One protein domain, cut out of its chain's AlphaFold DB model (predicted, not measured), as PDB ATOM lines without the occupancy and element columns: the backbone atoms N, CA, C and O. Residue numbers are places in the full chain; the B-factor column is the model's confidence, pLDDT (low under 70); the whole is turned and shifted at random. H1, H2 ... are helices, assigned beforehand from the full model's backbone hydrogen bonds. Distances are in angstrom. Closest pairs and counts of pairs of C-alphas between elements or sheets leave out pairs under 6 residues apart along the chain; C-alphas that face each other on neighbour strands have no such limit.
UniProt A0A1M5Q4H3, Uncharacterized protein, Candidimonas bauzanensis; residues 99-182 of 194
ATOM      1  N   ARG A  99      65.936  49.024  68.065       84.56
ATOM      2  CA  ARG A  99      66.305  48.093  69.139       84.56
ATOM      3  C   ARG A  99      66.533  48.819  70.459       84.56
ATOM      4  O   ARG A  99      65.991  48.382  71.472       84.56
ATOM      5  N   ARG A 100      67.214  49.969  70.461       83.31
ATOM      6  CA  ARG A 100      67.383  50.804  71.669       83.31
ATOM      7  C   ARG A 100      66.058  51.263  72.263       83.31
ATOM      8  O   ARG A 100      65.867  51.184  73.477       83.31
ATOM      9  N   ILE A 101      65.126  51.707  71.417       86.50
ATOM     10  CA  ILE A 101      63.781  52.113  71.851       86.50
ATOM     11  C   ILE A 101      63.041  50.928  72.486       86.50
ATOM     12  O   ILE A 101      62.445  51.080  73.555       86.50
ATOM     13  N   LEU A 102      63.093  49.748  71.861       86.81
ATOM     14  CA  LEU A 102      62.471  48.530  72.388       86.81
ATOM     15  C   LEU A 102      63.099  48.099  73.722       86.81
ATOM     16  O   LEU A 102      62.369  47.799  74.663       86.81
ATOM     17  N   CYS A 103      64.429  48.149  73.846       81.31
ATOM     18  CA  CYS A 103      65.132  47.845  75.096       81.31
ATOM     19  C   CYS A 103      64.687  48.777  76.232       81.31
ATOM     20  O   CYS A 103      64.372  48.319  77.330       81.31
ATOM     21  N   ALA A 104      64.607  50.085  75.966       83.19
ATOM     22  CA  ALA A 104      64.159  51.061  76.956       83.19
ATOM     23  C   ALA A 104      62.715  50.802  77.422       83.19
ATOM     24  O   ALA A 104      62.441  50.888  78.620       83.19
ATOM     25  N   LYS A 105      61.811  50.445  76.497       86.88
ATOM     26  CA  LYS A 105      60.423  50.066  76.813       86.88
ATOM     27  C   LYS A 105      60.348  48.814  77.683       86.88
ATOM     28  O   LYS A 105      59.627  48.821  78.674       86.88
ATOM     29  N   ILE A 106      61.141  47.794  77.362       83.38
ATOM     30  CA  ILE A 106      61.205  46.537  78.119       83.38
ATOM     31  C   ILE A 106      61.624  46.789  79.564       83.38
ATOM     32  O   ILE A 106      60.946  46.342  80.486       83.38
ATOM     33  N   VAL A 107      62.711  47.542  79.765       81.62
ATOM     34  CA  VAL A 107      63.191  47.892  81.111       81.62
ATOM     35  C   VAL A 107      62.133  48.687  81.877       81.62
ATOM     36  O   VAL A 107      61.929  48.467  83.068       81.62
ATOM     37  N   ASP A 108      61.453  49.623  81.216       85.19
ATOM     38  CA  ASP A 108      60.418  50.440  81.845       85.19
ATOM     39  C   ASP A 108      59.177  49.635  82.262       85.19
ATOM     40  O   ASP A 108      58.732  49.721  83.408       85.19
ATOM     41  N   GLU A 109      58.649  48.807  81.359       86.19
ATOM     42  CA  GLU A 109      57.478  47.971  81.623       86.19
ATOM     43  C   GLU A 109      57.758  46.952  82.730       86.19
ATOM     44  O   GLU A 109      56.945  46.806  83.652       86.19
ATOM     45  N   TYR A 110      58.936  46.323  82.686       84.31
ATOM     46  CA  TYR A 110      59.368  45.380  83.706       84.31
ATOM     47  C   TYR A 110      59.461  46.051  85.078       84.31
ATOM     48  O   TYR A 110      58.859  45.567  86.032       84.31
ATOM     49  N   ASN A 111      60.118  47.211  85.181       84.44
ATOM     50  CA  ASN A 111      60.248  47.924  86.456       84.44
ATOM     51  C   ASN A 111      58.893  48.356  87.040       84.44
ATOM     52  O   ASN A 111      58.737  48.422  88.257       84.44
ATOM     53  N   ARG A 112      57.901  48.649  86.190       86.81
ATOM     54  CA  ARG A 112      56.562  49.065  86.626       86.81
ATOM     55  C   ARG A 112      55.662  47.895  87.025       86.81
ATOM     56  O   ARG A 112      54.777  48.075  87.859       86.81
ATOM     57  N   THR A 113      55.818  46.731  86.392       87.38
ATOM     58  CA  THR A 113      54.800  45.661  86.441       87.38
ATOM     59  C   THR A 113      55.332  44.270  86.778       87.38
ATOM     60  O   THR A 113      54.539  43.377  87.075       87.38
ATOM     61  N   GLY A 114      56.648  44.063  86.706       83.06
ATOM     62  CA  GLY A 114      57.291  42.747  86.746       83.06
ATOM     63  C   GLY A 114      57.053  41.893  85.491       83.06
ATOM     64  O   GLY A 114      57.318  40.694  85.517       83.06
ATOM     65  N   LYS A 115      56.510  42.474  84.412       86.44
ATOM     66  CA  LYS A 115      56.142  41.801  83.153       86.44
ATOM     67  C   LYS A 115      56.536  42.646  81.938       86.44
ATOM     68  O   LYS A 115      56.867  43.819  82.091       86.44
ATOM     69  N   VAL A 116      56.493  42.046  80.745       86.94
ATOM     70  CA  VAL A 116      56.875  42.697  79.470       86.94
ATOM     71  C   VAL A 116      55.942  42.383  78.287       86.94
ATOM     72  O   VAL A 116      56.384  42.278  77.141       86.94
ATOM     73  N   VAL A 117      54.658  42.125  78.540       90.25
ATOM     74  CA  VAL A 117      53.720  41.687  77.487       90.25
ATOM     75  C   VAL A 117      53.563  42.745  76.397       90.25
ATOM     76  O   VAL A 117      53.597  42.396  75.215       90.25
ATOM     77  N   ASP A 118      53.425  44.017  76.776       91.38
ATOM     78  CA  ASP A 118      53.215  45.107  75.819       91.38
ATOM     79  C   ASP A 118      54.467  45.300  74.954       91.38
ATOM     80  O   ASP A 118      54.393  45.422  73.730       91.38
ATOM     81  N   SER A 119      55.640  45.219  75.573       89.44
ATOM     82  CA  SER A 119      56.915  45.294  74.875       89.44
ATOM     83  C   SER A 119      57.143  44.099  73.948       89.44
ATOM     84  O   SER A 119      57.623  44.282  72.832       89.44
ATOM     85  N   LEU A 120      56.760  42.877  74.338       89.44
ATOM     86  CA  LEU A 120      56.843  41.702  73.458       89.44
ATOM     87  C   LEU A 120      55.947  41.844  72.216       89.44
ATOM     88  O   LEU A 120      56.319  41.379  71.136       89.44
ATOM     89  N   LEU A 121      54.789  42.503  72.338       93.56
ATOM     90  CA  LEU A 121      53.942  42.839  71.188       93.56
ATOM     91  C   LEU A 121      54.630  43.843  70.254       93.56
ATOM     92  O   LEU A 121      54.598  43.657  69.034       93.56
ATOM     93  N   ASP A 122      55.293  44.860  70.807       93.38
ATOM     94  CA  ASP A 122      56.081  45.823  70.032       93.38
ATOM     95  C   ASP A 122      57.263  45.152  69.304       93.38
ATOM     96  O   ASP A 122      57.506  45.439  68.128       93.38
ATOM     97  N   VAL A 123      57.947  44.201  69.947       91.56
ATOM     98  CA  VAL A 123      59.026  43.402  69.334       91.56
ATOM     99  C   VAL A 123      58.493  42.532  68.199       91.56
ATOM    100  O   VAL A 123      59.064  42.512  67.108       91.56
ATOM    101  N   LEU A 124      57.364  41.848  68.410       93.56
ATOM    102  CA  LEU A 124      56.727  41.040  67.369       93.56
ATOM    103  C   LEU A 124      56.302  41.896  66.171       93.56
ATOM    104  O   LEU A 124      56.459  41.476  65.021       93.56
ATOM    105  N   LYS A 125      55.771  43.095  66.426       95.69
ATOM    106  CA  LYS A 125      55.422  44.058  65.379       95.69
ATOM    107  C   LYS A 125      56.660  44.495  64.599       95.69
ATOM    108  O   LYS A 125      56.612  44.511  63.372       95.69
ATOM    109  N   PHE A 126      57.751  44.806  65.296       92.75
ATOM    110  CA  PHE A 126      59.012  45.174  64.667       92.75
ATOM    111  C   PHE A 126      59.552  44.048  63.775       92.75
ATOM    112  O   PHE A 126      59.744  44.263  62.580       92.75
ATOM    113  N   TYR A 127      59.676  42.828  64.303       93.38
ATOM    114  CA  TYR A 127      60.111  41.657  63.534       93.38
ATOM    115  C   TYR A 127      59.287  41.455  62.254       93.38
ATOM    116  O   TYR A 127      59.844  41.250  61.177       93.38
ATOM    117  N   LYS A 128      57.957  41.579  62.342       94.94
ATOM    118  CA  LYS A 128      57.057  41.428  61.186       94.94
ATOM    119  C   LYS A 128      57.175  42.533  60.145       94.94
ATOM    120  O   LYS A 128      56.783  42.304  59.006       94.94
ATOM    121  N   SER A 129      57.673  43.706  60.529       93.62
ATOM    122  CA  SER A 129      57.934  44.800  59.591       93.62
ATOM    123  C   SER A 129      59.240  44.631  58.817       93.62
ATOM    124  O   SER A 129      59.458  45.329  57.835       93.62
ATOM    125  N   LEU A 130      60.113  43.704  59.225       93.50
ATOM    126  CA  LEU A 130      61.376  43.486  58.532       93.50
ATOM    127  C   LEU A 130      61.168  42.753  57.197       93.50
ATOM    128  O   LEU A 130      60.380  41.801  57.138       93.50
ATOM    129  N   PRO A 131      61.937  43.104  56.152       94.88
ATOM    130  CA  PRO A 131      62.060  42.310  54.937       94.88
ATOM    131  C   PRO A 131      62.370  40.841  55.243       94.88
ATOM    132  O   PRO A 131      63.129  40.523  56.157       94.88
ATOM    133  N   ALA A 132      61.837  39.915  54.441       95.31
ATOM    134  CA  ALA A 132      62.011  38.479  54.683       95.31
ATOM    135  C   ALA A 132      63.489  38.039  54.718       95.31
ATOM    136  O   ALA A 132      63.841  37.105  55.439       95.31
ATOM    137  N   ILE A 133      64.356  38.713  53.955       94.50
ATOM    138  CA  ILE A 133      65.802  38.466  53.960       94.50
ATOM    139  C   ILE A 133      66.458  38.923  55.273       94.50
ATOM    140  O   ILE A 133      67.273  38.186  55.820       94.50
ATOM    141  N   ASP A 134      66.023  40.052  55.837       91.81
ATOM    142  CA  ASP A 134      66.485  40.552  57.136       91.81
ATOM    143  C   ASP A 134      66.027  39.638  58.273       91.81
ATOM    144  O   ASP A 134      66.838  39.235  59.108       91.81
ATOM    145  N   GLN A 135      64.749  39.229  58.259       93.94
ATOM    146  CA  GLN A 135      64.235  38.229  59.199       93.94
ATOM    147  C   GLN A 135      65.111  36.974  59.158       93.94
ATOM    148  O   GLN A 135      65.562  36.489  60.196       93.94
ATOM    149  N   ALA A 136      65.377  36.472  57.946       94.12
ATOM    150  CA  ALA A 136      66.140  35.257  57.719       94.12
ATOM    151  C   ALA A 136      67.585  35.338  58.236       94.12
ATOM    152  O   ALA A 136      68.062  34.378  58.840       94.12
ATOM    153  N   MET A 137      68.259  36.464  58.000       90.12
ATOM    154  CA  MET A 137      69.656  36.676  58.380       90.12
ATOM    155  C   MET A 137      69.855  36.877  59.880       90.12
ATOM    156  O   MET A 137      70.854  36.414  60.424       90.12
ATOM    157  N   GLN A 138      68.946  37.602  60.530       86.12
ATOM    158  CA  GLN A 138      69.199  38.144  61.866       86.12
ATOM    159  C   GLN A 138      68.553  37.330  62.992       86.12
ATOM    160  O   GLN A 138      69.007  37.386  64.132       86.12
ATOM    161  N   PHE A 139      67.499  36.569  62.689       88.44
ATOM    162  CA  PHE A 139      66.691  35.887  63.701       88.44
ATOM    163  C   PHE A 139      66.668  34.370  63.472       88.44
ATOM    164  O   PHE A 139      66.836  33.918  62.332       88.44
ATOM    165  N   PRO A 140      66.423  33.555  64.514       88.81
ATOM    166  CA  PRO A 140      66.185  32.125  64.347       88.81
ATOM    167  C   PRO A 140      64.842  31.848  63.647       88.81
ATOM    168  O   PRO A 140      63.950  32.696  63.590       88.81
ATOM    169  N   ALA A 141      64.687  30.652  63.073       90.06
ATOM    170  CA  ALA A 141      63.508  30.304  62.272       90.06
ATOM    171  C   ALA A 141      62.198  30.276  63.076       90.06
ATOM    172  O   ALA A 141      61.132  30.559  62.535       90.06
ATOM    173  N   ASP A 142      62.285  29.962  64.361       90.50
ATOM    174  CA  ASP A 142      61.179  29.856  65.306       90.50
ATOM    175  C   ASP A 142      60.965  31.137  66.133       90.50
ATOM    176  O   ASP A 142      60.135  31.148  67.038       90.50
ATOM    177  N   TYR A 143      61.651  32.236  65.797       90.56
ATOM    178  CA  TYR A 143      61.622  33.490  66.556       90.56
ATOM    179  C   TYR A 143      60.205  34.019  66.829       90.56
ATOM    180  O   TYR A 143      59.842  34.304  67.970       90.56
ATOM    181  N   GLU A 144      59.352  34.081  65.801       92.75
ATOM    182  CA  GLU A 144      57.958  34.507  65.972       92.75
ATOM    183  C   GLU A 144      57.173  33.567  66.900       92.75
ATOM    184  O   GLU A 144      56.355  34.029  67.701       92.75
ATOM    185  N   ALA A 145      57.406  32.255  66.808       92.25
ATOM    186  CA  ALA A 145      56.740  31.281  67.667       92.25
ATOM    187  C   ALA A 145      57.178  31.447  69.129       92.25
ATOM    188  O   ALA A 145      56.330  31.418  70.023       92.25
ATOM    189  N   GLN A 146      58.469  31.703  69.369       89.19
ATOM    190  CA  GLN A 146      58.999  32.005  70.699       89.19
ATOM    191  C   GLN A 146      58.361  33.273  71.288       89.19
ATOM    192  O   GLN A 146      57.872  33.236  72.420       89.19
ATOM    193  N   LEU A 147      58.282  34.367  70.518       90.31
ATOM    194  CA  LEU A 147      57.633  35.609  70.962       90.31
ATOM    195  C   LEU A 147      56.156  35.386  71.312       90.31
ATOM    196  O   LEU A 147      55.703  35.777  72.387       90.31
ATOM    197  N   ARG A 148      55.405  34.702  70.439       92.88
ATOM    198  CA  ARG A 148      53.985  34.392  70.678       92.88
ATOM    199  C   ARG A 148      53.782  33.521  71.915       92.88
ATOM    200  O   ARG A 148      52.866  33.789  72.687       92.88
ATOM    201  N   SER A 149      54.627  32.512  72.118       90.44
ATOM    202  CA  SER A 149      54.572  31.644  73.299       90.44
ATOM    203  C   SER A 149      54.730  32.450  74.594       90.44
ATOM    204  O   SER A 149      53.940  32.301  75.523       90.44
ATOM    205  N   ARG A 150      55.678  33.392  74.625       87.06
ATOM    206  CA  ARG A 150      55.924  34.261  75.789       87.06
ATOM    207  C   ARG A 150      54.792  35.248  76.049       87.06
ATOM    208  O   ARG A 150      54.417  35.452  77.202       87.06
ATOM    209  N   ILE A 151      54.212  35.816  74.991       90.94
ATOM    210  CA  ILE A 151      53.015  36.661  75.094       90.94
ATOM    211  C   ILE A 151      51.860  35.862  75.718       90.94
ATOM    212  O   ILE A 151      51.227  36.333  76.659       90.94
ATOM    213  N   LEU A 152      51.625  34.628  75.252       90.56
ATOM    214  CA  LEU A 152      50.581  33.746  75.791       90.56
ATOM    215  C   LEU A 152      50.845  33.329  77.244       90.56
ATOM    216  O   LEU A 152      49.904  33.230  78.027       90.56
ATOM    217  N   ALA A 153      52.110  33.136  77.621       88.50
ATOM    218  CA  ALA A 153      52.523  32.862  78.998       88.50
ATOM    219  C   ALA A 153      52.430  34.092  79.928       88.50
ATOM    220  O   ALA A 153      52.760  34.002  81.109       88.50
ATOM    221  N   GLY A 154      51.978  35.245  79.420       85.38
ATOM    222  CA  GLY A 154      51.769  36.459  80.207       85.38
ATOM    223  C   GLY A 154      53.021  37.314  80.397       85.38
ATOM    224  O   GLY A 154      53.019  38.169  81.282       85.38
ATOM    225  N   GLY A 155      54.065  37.104  79.584       78.75
ATOM    226  CA  GLY A 155      55.258  37.957  79.534       78.75
ATOM    227  C   GLY A 155      56.048  38.013  80.839       78.75
ATOM    228  O   GLY A 155      56.746  38.997  81.083       78.75
ATOM    229  N   SER A 156      55.910  36.992  81.685       69.56
ATOM    230  CA  SER A 156      56.749  36.812  82.864       69.56
ATOM    231  C   SER A 156      58.168  36.481  82.411       69.56
ATOM    232  O   SER A 156      58.359  35.627  81.543       69.56
ATOM    233  N   SER A 157      59.155  37.145  83.000       67.44
ATOM    234  CA  SER A 157      60.559  36.784  82.852       67.44
ATOM    235  C   SER A 157      61.249  36.881  84.199       67.44
ATOM    236  O   SER A 157      60.906  37.730  85.027       67.44
ATOM    237  N   GLU A 158      62.201  35.983  84.417       63.25
ATOM    238  CA  GLU A 158      62.942  35.896  85.671       63.25
ATOM    239  C   GLU A 158      64.111  36.893  85.712       63.25
ATOM    240  O   GLU A 158      64.599  37.212  86.796       63.25
ATOM    241  N   SER A 159      64.539  37.432  84.560       66.88
ATOM    242  CA  SER A 159      65.620  38.420  84.491       66.88
ATOM    243  C   SER A 159      65.620  39.260  83.207       66.88
ATOM    244  O   SER A 159      65.159  38.845  82.144       66.88
ATOM    245  N   LEU A 160      66.233  40.446  83.275       62.81
ATOM    246  CA  LEU A 160      66.500  41.276  82.092       62.81
ATOM    247  C   LEU A 160      67.449  40.594  81.088       62.81
ATOM    248  O   LEU A 160      67.396  40.899  79.898       62.81
ATOM    249  N   GLU A 161      68.298  39.668  81.539       64.94
ATOM    250  CA  GLU A 161      69.202  38.900  80.669       64.94
ATOM    251  C   GLU A 161      68.426  37.927  79.777       64.94
ATOM    252  O   GLU A 161      68.704  37.814  78.581       64.94
ATOM    253  N   GLU A 162      67.396  37.284  80.329       68.94
ATOM    254  CA  GLU A 162      66.500  36.433  79.553       68.94
ATOM    255  C   GLU A 162      65.772  37.266  78.484       68.94
ATOM    256  O   GLU A 162      65.743  36.886  77.315       68.94
ATOM    257  N   LEU A 163      65.280  38.455  78.857       63.50
ATOM    258  CA  LEU A 163      64.643  39.424  77.955       63.50
ATOM    259  C   LEU A 163      65.567  39.924  76.842       63.50
ATOM    260  O   LEU A 163      65.143  40.012  75.689       63.50
ATOM    261  N   SER A 164      66.830  40.185  77.168       62.81
ATOM    262  CA  SER A 164      67.863  40.573  76.204       62.81
ATOM    263  C   SER A 164      68.128  39.474  75.175       62.81
ATOM    264  O   SER A 164      68.180  39.743  73.976       62.81
ATOM    265  N   SER A 165      68.225  38.219  75.619       65.88
ATOM    266  CA  SER A 165      68.429  37.063  74.735       65.88
ATOM    267  C   SER A 165      67.274  36.879  73.732       65.88
ATOM    268  O   SER A 165      67.484  36.532  72.569       65.88
ATOM    269  N   ILE A 166      66.043  37.204  74.144       62.16
ATOM    270  CA  ILE A 166      64.823  37.072  73.327       62.16
ATOM    271  C   ILE A 166      64.684  38.176  72.274       62.16
ATOM    272  O   ILE A 166      63.970  37.998  71.293       62.16
ATOM    273  N   LEU A 167      65.351  39.317  72.414       62.81
ATOM    274  CA  LEU A 167      65.306  40.382  71.404       62.81
ATOM    275  C   LEU A 167      66.139  40.086  70.148       62.81
ATOM    276  O   LEU A 167      66.045  40.822  69.168       62.81
ATOM    277  N   GLY A 168      66.906  38.992  70.156       59.97
ATOM    278  CA  GLY A 168      67.853  38.651  69.101       59.97
ATOM    279  C   GLY A 168      69.250  39.212  69.384       59.97
ATOM    280  O   GLY A 168      69.412  40.267  69.998       59.97
ATOM    281  N   LEU A 169      70.270  38.464  68.951       45.69
ATOM    282  CA  LEU A 169      71.689  38.746  69.201       45.69
ATOM    283  C   LEU A 169      72.056  40.186  68.795       45.69
ATOM    284  O   LEU A 169      71.740  40.623  67.689       45.69
ATOM    285  N   GLY A 170      72.707  40.905  69.717       49.81
ATOM    286  CA  GLY A 170      73.127  42.308  69.586       49.81
ATOM    287  C   GLY A 170      72.685  43.206  70.750       49.81
ATOM    288  O   GLY A 170      73.388  44.150  71.093       49.81
ATOM    289  N   ALA A 171      71.582  42.873  71.431       47.88
ATOM    290  CA  ALA A 171      71.020  43.714  72.498       47.88
ATOM    291  C   ALA A 171      71.821  43.705  73.820       47.88
ATOM    292  O   ALA A 171      71.675  44.613  74.639       47.88
ATOM    293  N   GLU A 172      72.705  42.724  74.027       42.38
ATOM    294  CA  GLU A 172      73.499  42.582  75.260       42.38
ATOM    295  C   GLU A 172      74.339  43.827  75.595       42.38
ATOM    296  O   GLU A 172      74.488  44.181  76.768       42.38
ATOM    297  N   LEU A 173      74.855  44.525  74.574       45.94
ATOM    298  CA  LEU A 173      75.640  45.750  74.759       45.94
ATOM    299  C   LEU A 173      74.770  46.942  75.194       45.94
ATOM    300  O   LEU A 173      75.195  47.716  76.055       45.94
ATOM    301  N   ASP A 174      73.544  47.050  74.679       53.22
ATOM    302  CA  ASP A 174      72.630  48.153  74.993       53.22
ATOM    303  C   ASP A 174      71.911  47.953  76.338       53.22
ATOM    304  O   ASP A 174      71.776  48.909  77.103       53.22
ATOM    305  N   PHE A 175      71.520  46.729  76.721       51.50
ATOM    306  CA  PHE A 175      70.860  46.486  78.016       51.50
ATOM    307  C   PHE A 175      71.740  46.821  79.215       51.50
ATOM    308  O   PHE A 175      71.259  47.394  80.198       51.50
ATOM    309  N   LYS A 176      73.034  46.492  79.146       49.69
ATOM    310  CA  LYS A 176      73.978  46.774  80.232       49.69
ATOM    311  C   LYS A 176      74.187  48.279  80.414       49.69
ATOM    312  O   LYS A 176      74.235  48.747  81.545       49.69
ATOM    313  N   GLN A 177      74.238  49.045  79.325       55.72
ATOM    314  CA  GLN A 177      74.341  50.507  79.391       55.72
ATOM    315  C   GLN A 177      73.021  51.166  79.826       55.72
ATOM    316  O   GLN A 177      73.027  52.056  80.676       55.72
ATOM    317  N   ILE A 178      71.877  50.706  79.309       52.72
ATOM    318  CA  ILE A 178      70.555  51.271  79.618       52.72
ATOM    319  C   ILE A 178      70.154  50.993  81.077       52.72
ATOM    320  O   ILE A 178      69.681  51.908  81.753       52.72
ATOM    321  N   SER A 179      70.395  49.785  81.598       49.41
ATOM    322  CA  SER A 179      70.136  49.447  83.011       49.41
ATOM    323  C   SER A 179      71.006  50.251  83.983       49.41
ATOM    324  O   SER A 179      70.502  50.728  84.995       49.41
ATOM    325  N   GLN A 180      72.277  50.499  83.649       53.06
ATOM    326  CA  GLN A 180      73.176  51.346  84.446       53.06
ATOM    327  C   GLN A 180      72.805  52.840  84.392       53.06
ATOM    328  O   GLN A 180      73.118  53.593  85.312       53.06
ATOM    329  N   SER A 181      72.122  53.283  83.333       47.78
ATOM    330  CA  SER A 181      71.777  54.696  83.130       47.78
ATOM    331  C   SER A 181      70.577  55.195  83.951       47.78
ATOM    332  O   SER A 181      70.471  56.402  84.180       47.78
ATOM    333  N   LYS A 182      69.687  54.310  84.437       48.72
ATOM    334  CA  LYS A 182      68.494  54.724  85.212       48.72
ATOM    335  C   LYS A 182      68.788  55.025  86.695       48.72
ATOM    336  O   LYS A 182      68.083  55.853  87.265       48.72
TER     337      LYS A 182
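This is residues 99 to 182 of the 194 residues of an uncharacterized protein of Candidimonas bauzanensis (UniProt A0A1M5Q4H3). Two helices, H1 and H2, run opposite ways as a hairpin that overlaps only in part; H4 packs along H2, and the short hairpin of H5 and H6 packs on H1. Little H3 joins H2 to H4 at one end, where residues 129 to 134 stick out. The printed part has 84 residues with six named helices, H1 to H6 in chain order, and no named strand; its class is all helix. It is compact, with a radius of gyration of the C-alphas of 12.3 A, and spans 35 by 27 by 18 A.

Find C-alpha 99 at (66.305, 48.093, 69.139); from there H1 runs 20.9 A to residue 113. H2, residues 117 to 129, covers 18.6 A, and H3 is residues 132 to 138. H4, residues 143 to 152, begins at C-alpha 143, (61.622, 33.490, 66.556). H5 is residues 160 to 166; H6, residues 172 to 182, ends at C-alpha 182, (68.494, 54.724, 85.212).

Begin at H1, the hub. H2 touches it with residues 118 to 123 alone, at a shallow tilt of 18 degrees; look at C-alphas 106 and 119, the closest, 5.5 A apart. H6 touches H1 at a steep tilt of 52 degrees, closest at C-alphas 103 and 175, 6.6 A. H5 and H1 only just touch, with 3 pairs of C-alphas within 8 A, the closest those of Val 107 and Leu 160, 7.5 A. H2 and H4 touch, opposite ways at 26 degrees, a shallow tilt, closest at C-alphas 117 and 151, 5.6 A. H3 is close to H2 but not clearly touching: C-alphas 127 and 135, the closest, are 6.9 A apart. Every O i to N i+4 pair is within hydrogen-bond range in H1 to H5; in H6, 4 of 7.

The farthest C-alphas, of Arg 112 and Ile 133, are 35.6 A apart. The printed part has no cut and no long link. Residues 156 to 182 have pLDDT under 70.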